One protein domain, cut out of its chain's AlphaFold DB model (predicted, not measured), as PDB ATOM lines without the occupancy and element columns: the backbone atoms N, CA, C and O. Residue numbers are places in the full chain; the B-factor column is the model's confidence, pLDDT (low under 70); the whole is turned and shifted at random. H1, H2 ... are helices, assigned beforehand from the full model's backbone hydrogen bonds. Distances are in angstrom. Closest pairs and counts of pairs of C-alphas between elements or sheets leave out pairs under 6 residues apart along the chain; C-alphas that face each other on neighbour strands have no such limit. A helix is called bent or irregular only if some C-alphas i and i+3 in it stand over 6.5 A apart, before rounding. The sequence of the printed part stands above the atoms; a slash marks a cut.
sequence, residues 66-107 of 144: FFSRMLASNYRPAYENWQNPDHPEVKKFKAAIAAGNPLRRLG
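What this domain is: This is residues 66 to 107 of the 144 residues of the protein "FixR protein" of Symbiodinium pilosum (UniProt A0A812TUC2). Look first for one longer helix, H3, which makes most of the long axis; the short helix H2 packs on its residues 89 to 93, and the still shorter H1 lies near by. After H3 the last printed residues, 101 to 107, fold back toward the first, and the two ends of the printed part come to lie close together. The printed part has 42 residues with three named helices, in the order H1, H2, H3, and no named strand; the class is all helix. It is compact, with a radius of gyration of the C-alphas of 9.4 A, and spans 27 by 18 by 13 A along its three main axes.

How they stand to each other: Begin at the longest helix, H3, residues 88 to 100. Look from there to H2, residues 76 to 80: the two touch, with 5 pairs of C-alphas within 8 A, and H3 does so with its residues 89 to 93 alone. The closest C-alphas of this pair are those of Ala 78 and Val 90, 4.7 A apart. Go on to H1, residues 69 to 72, which only just touches H2, with 3 pairs of C-alphas within 8 A, and only at the corner by their link. The closest C-alphas there are those of Ala 72 and Tyr 79, 4.5 A apart. H1 and H3 are near each other, with 6 pairs of C-alphas within 10 A but no pair within 8 A. In the backbone of H2 every O i to N i+4 pair is within hydrogen-bond range, and in H3 8 of 9 are; H1 is too short for such a pair, but its one O i to N i+3 pair is within range.

Where its parts are: Find C-alpha 88 at (25.352, 24.376, 33.194), where H3 begins; from there the helix runs 19.0 A to C-alpha 100 at (31.468, 6.502, 31.218). Go back along the printed part to C-alpha 69 at (13.757, 13.671, 29.293), where H1 begins; its first and last C-alphas, 69 and 72, are 5.0 A apart. H2 follows from Arg 76 to Glu 80, with 6.1 A between its first and last C-alphas. No helix is bent or irregular.

The domain as a whole: The two C-alphas farthest apart, those of Glu 80 and Pro 102, are 27.5 A from each other, while the first and last printed C-alphas, of Phe 66 and Gly 107, are 4.7 A apart. The link from H1 to H2 is tight, with 3 residues, and that from H2 to H3 is short, with 7; no link is long. The printed part has no cut. The mean pLDDT of the printed part is 95.3, and no printed residue is under 70.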
ATOM      1  N   PHE A  66      21.314   8.113  25.514       96.31
ATOM      2  CA  PHE A  66      20.871   9.222  24.659       96.31
ATOM      3  C   PHE A  66      20.274  10.321  25.527       96.31
ATOM      4  O   PHE A  66      19.450  10.044  26.408       96.31
ATOM      5  N   PHE A  67      20.659  11.575  25.279       95.00
ATOM      6  CA  PHE A  67      20.098  12.678  26.050       95.00
ATOM      7  C   PHE A  67      18.613  12.839  25.723       95.00
ATOM      8  O   PHE A  67      18.223  13.090  24.588       95.00
ATOM      9  N   SER A  68      17.782  12.648  26.738       94.31
ATOM     10  CA  SER A  68      16.328  12.670  26.649       94.31
ATOM     11  C   SER A  68      15.760  13.076  28.000       94.31
ATOM     12  O   SER A  68      16.453  13.002  29.019       94.31
ATOM     13  N   ARG A  69      14.471  13.420  28.037       95.00
ATOM     14  CA  ARG A  69      13.757  13.671  29.293       95.00
ATOM     15  C   ARG A  69      13.880  12.504  30.286       95.00
ATOM     16  O   ARG A  69      14.010  12.743  31.481       95.00
ATOM     17  N   MET A  70      13.874  11.261  29.792       93.00
ATOM     18  CA  MET A  70      14.044  10.050  30.607       93.00
ATOM     19  C   MET A  70      15.459   9.942  31.184       93.00
ATOM     20  O   MET A  70      15.620   9.620  32.350       93.00
ATOM     21  N   LEU A  71      16.503  10.226  30.400       92.75
ATOM     22  CA  LEU A  71      17.863  10.200  30.944       92.75
ATOM     23  C   LEU A  71      18.057  11.313  31.983       92.75
ATOM     24  O   LEU A  71      18.677  11.088  33.021       92.75
ATOM     25  N   ALA A  72      17.490  12.491  31.715       94.81
ATOM     26  CA  ALA A  72      17.553  13.644  32.598       94.81
ATOM     27  C   ALA A  72      16.858  13.406  33.951       94.81
ATOM     28  O   ALA A  72      17.310  13.957  34.949       94.81
ATOM     29  N   SER A  73      15.828  12.548  34.037       93.25
ATOM     30  CA  SER A  73      15.132  12.266  35.307       93.25
ATOM     31  C   SER A  73      16.013  11.609  36.373       93.25
ATOM     32  O   SER A  73      15.651  11.621  37.545       93.25
ATOM     33  N   ASN A  74      17.183  11.085  35.998       91.31
ATOM     34  CA  ASN A  74      18.167  10.562  36.948       91.31
ATOM     35  C   ASN A  74      18.910  11.669  37.719       91.31
ATOM     36  O   ASN A  74      19.625  11.376  38.673       91.31
ATOM     37  N   TYR A  75      18.760  12.936  37.320       94.81
ATOM     38  CA  TYR A  75      19.366  14.076  37.995       94.81
ATOM     39  C   TYR A  75      18.435  15.290  37.950       94.81
ATOM     40  O   TYR A  75      18.287  15.930  36.911       94.81
ATOM     41  N   ARG A  76      17.814  15.629  39.091       96.50
ATOM     42  CA  ARG A  76      16.770  16.670  39.182       96.50
ATOM     43  C   ARG A  76      17.145  17.998  38.490       96.50
ATOM     44  O   ARG A  76      16.340  18.446  37.680       96.50
ATOM     45  N   PRO A  77      18.350  18.573  38.682       96.75
ATOM     46  CA  PRO A  77      18.724  19.807  37.988       96.75
ATOM     47  C   PRO A  77      18.787  19.671  36.459       96.75
ATOM     48  O   PRO A  77      18.438  20.611  35.747       96.75
ATOM     49  N   ALA A  78      19.187  18.509  35.927       95.81
ATOM     50  CA  ALA A  78      19.121  18.255  34.487       95.81
ATOM     51  C   ALA A  78      17.684  18.008  34.008       95.81
ATOM     52  O   ALA A  78      17.353  18.401  32.895       95.81
ATOM     53  N   TYR A  79      16.832  17.381  34.821       96.75
ATOM     54  CA  TYR A  79      15.422  17.154  34.494       96.75
ATOM     55  C   TYR A  79      14.630  18.460  34.377       96.75
ATOM     56  O   TYR A  79      13.940  18.672  33.380       96.75
ATOM     57  N   GLU A  80      14.768  19.346  35.365       97.31
ATOM     58  CA  GLU A  80      14.113  20.662  35.393       97.31
ATOM     59  C   GLU A  80      14.527  21.529  34.197       97.31
ATOM     60  O   GLU A  80      13.730  22.310  33.688       97.31
ATOM     61  N   ASN A  81      15.747  21.327  33.696       97.00
ATOM     62  CA  ASN A  81      16.324  22.099  32.601       97.00
ATOM     63  C   ASN A  81      16.484  21.292  31.303       97.00
ATOM     64  O   ASN A  81      17.227  21.718  30.424       97.00
ATOM     65  N   TRP A  82      15.821  20.137  31.141       94.44
ATOM     66  CA  TRP A  82      16.155  19.197  30.052       94.44
ATOM     67  C   TRP A  82      15.978  19.794  28.644       94.44
ATOM     68  O   TRP A  82      16.634  19.359  27.700       94.44
ATOM     69  N   GLN A  83      15.104  20.797  28.514       95.94
ATOM     70  CA  GLN A  83      14.842  21.525  27.269       95.94
ATOM     71  C   GLN A  83      15.932  22.552  26.926       95.94
ATOM     72  O   GLN A  83      15.991  23.005  25.788       95.94
ATOM     73  N   ASN A  84      16.789  22.916  27.884       96.06
ATOM     74  CA  ASN A  84      17.913  23.821  27.691       96.06
ATOM     75  C   ASN A  84      19.234  23.024  27.709       96.06
ATOM     76  O   ASN A  84      19.849  22.869  28.770       96.06
ATOM     77  N   PRO A  85      19.699  22.511  26.553       88.62
ATOM     78  CA  PRO A  85      20.929  21.721  26.473       88.62
ATOM     79  C   PRO A  85      22.179  22.514  26.875       88.62
ATOM     80  O   PRO A  85      23.201  21.898  27.191       88.62
ATOM     81  N   ASP A  86      22.095  23.849  26.878       94.38
ATOM     82  CA  ASP A  86      23.188  24.730  27.257       94.38
ATOM     83  C   ASP A  86      23.244  25.066  28.752       94.38
ATOM     84  O   ASP A  86      24.241  25.628  29.213       94.38
ATOM     85  N   HIS A  87      22.227  24.679  29.529       97.56
ATOM     86  CA  HIS A  87      22.206  24.912  30.967       97.56
ATOM     87  C   HIS A  87      23.418  24.238  31.650       97.56
ATOM     88  O   HIS A  87      23.693  23.064  31.369       97.56
ATOM     89  N   PRO A  88      24.132  24.913  32.577       97.69
ATOM     90  CA  PRO A  88      25.352  24.376  33.194       97.69
ATOM     91  C   PRO A  88      25.176  22.981  33.806       97.69
ATOM     92  O   PRO A  88      25.992  22.089  33.569       97.69
ATOM     93  N   GLU A  89      24.064  22.753  34.509       97.44
ATOM     94  CA  GLU A  89      23.755  21.449  35.113       97.44
ATOM     95  C   GLU A  89      23.474  20.354  34.074       97.44
ATOM     96  O   GLU A  89      23.849  19.197  34.273       97.44
ATOM     97  N   VAL A  90      22.882  20.708  32.929       97.12
ATOM     98  CA  VAL A  90      22.660  19.764  31.826       97.12
ATOM     99  C   VAL A  90      23.987  19.405  31.164       97.12
ATOM    100  O   VAL A  90      24.256  18.221  30.953       97.12
ATOM    101  N   LYS A  91      24.856  20.390  30.890       97.44
ATOM    102  CA  LYS A  91      26.200  20.141  30.337       97.44
ATOM    103  C   LYS A  91      27.025  19.250  31.257       97.44
ATOM    104  O   LYS A  91      27.586  18.258  30.794       97.44
ATOM    105  N   LYS A  92      27.053  19.564  32.554       97.00
ATOM    106  CA  LYS A  92      27.757  18.782  33.578       97.00
ATOM    107  C   LYS A  92      27.254  17.339  33.632       97.00
ATOM    108  O   LYS A  92      28.057  16.409  33.610       97.00
ATOM    109  N   PHE A  93      25.935  17.144  33.643       96.50
ATOM    110  CA  PHE A  93      25.325  15.816  33.651       96.50
ATOM    111  C   PHE A  93      25.644  15.014  32.380       96.50
ATOM    112  O   PHE A  93      26.080  13.865  32.466       96.50
ATOM    113  N   LYS A  94      25.506  15.628  31.196       96.44
ATOM    114  CA  LYS A  94      25.875  15.000  29.916       96.44
ATOM    115  C   LYS A  94      27.356  14.619  29.887       96.44
ATOM    116  O   LYS A  94      27.675  13.510  29.474       96.44
ATOM    117  N   ALA A  95      28.249  15.493  30.351       96.69
ATOM    118  CA  ALA A  95      29.685  15.223  30.400       96.69
ATOM    119  C   ALA A  95      30.026  14.048  31.333       96.69
ATOM    120  O   ALA A  95      30.818  13.185  30.961       96.69
ATOM    121  N   ALA A  96      29.386  13.967  32.504       94.94
ATOM    122  CA  ALA A  96      29.581  12.858  33.438       94.94
ATOM    123  C   ALA A  96      29.170  11.505  32.828       94.94
ATOM    124  O   ALA A  96      29.893  10.519  32.958       94.94
ATOM    125  N   ILE A  97      28.045  11.459  32.108       94.06
ATOM    126  CA  ILE A  97      27.600  10.243  31.413       94.06
ATOM    127  C   ILE A  97      28.523   9.910  30.238       94.06
ATOM    128  O   ILE A  97      28.915   8.755  30.072       94.06
ATOM    129  N   ALA A  98      28.899  10.911  29.438       95.75
ATOM    130  CA  ALA A  98      29.819  10.743  28.316       95.75
ATOM    131  C   ALA A  98      31.165  10.163  28.770       95.75
ATOM    132  O   ALA A  98      31.717   9.308  28.085       95.75
ATOM    133  N   ALA A  99      31.661  10.561  29.945       94.31
ATOM    134  CA  ALA A  99      32.895  10.028  30.508       94.31
ATOM    135  C   ALA A  99      32.833   8.508  30.750       94.31
ATOM    136  O   ALA A  99      33.853   7.843  30.599       94.31
ATOM    137  N   GLY A 100      31.663   7.948  31.066       90.38
ATOM    138  CA  GLY A 100      31.468   6.502  31.218       90.38
ATOM    139  C   GLY A 100      31.237   5.743  29.904       90.38
ATOM    140  O   GLY A 100      31.236   4.514  29.907       90.38
ATOM    141  N   ASN A 101      31.033   6.443  28.784       94.38
ATOM    142  CA  ASN A 101      30.849   5.831  27.469       94.38
ATOM    143  C   ASN A 101      32.216   5.586  26.799       94.38
ATOM    144  O   ASN A 101      33.001   6.532  26.710       94.38
ATOM    145  N   PRO A 102      32.524   4.382  26.278       95.25
ATOM    146  CA  PRO A 102      33.775   4.144  25.553       95.25
ATOM    147  C   PRO A 102      34.021   5.086  24.365       95.25
ATOM    148  O   PRO A 102      35.164   5.475  24.139       95.25
ATOM    149  N   LEU A 103      32.974   5.533  23.658       95.81
ATOM    150  CA  LEU A 103      33.079   6.558  22.605       95.81
ATOM    151  C   LEU A 103      33.137   8.004  23.129       95.81
ATOM    152  O   LEU A 103      33.168   8.942  22.336       95.81
ATOM    153  N   ARG A 104      33.143   8.207  24.453       95.31
ATOM    154  CA  ARG A 104      33.274   9.509  25.137       95.31
ATOM    155  C   ARG A 104      32.229  10.557  24.747       95.31
ATOM    156  O   ARG A 104      32.460  11.758  24.869       95.31
ATOM    157  N   ARG A 105      31.050  10.108  24.316       96.12
ATOM    158  CA  ARG A 105      29.896  10.951  23.987       96.12
ATOM    159  C   ARG A 105      28.586  10.233  24.293       96.12
ATOM    160  O   ARG A 105      28.570   9.023  24.506       96.12
ATOM    161  N   LEU A 106      27.487  10.981  24.303       96.56
ATOM    162  CA  LEU A 106      26.146  10.394  24.255       96.56
ATOM    163  C   LEU A 106      25.777  10.090  22.800       96.56
ATOM    164  O   LEU A 106      26.337  10.679  21.871       96.56
ATOM    165  N   GLY A 107      24.829   9.173  22.622       96.31
ATOM    166  CA  GLY A 107      24.187   8.959  21.335       96.31
ATOM    167  C   GLY A 107      23.357  10.175  20.925       96.31
ATOM    168  O   GLY A 107      22.740  10.843  21.763       96.31
TER     169      GLY A 107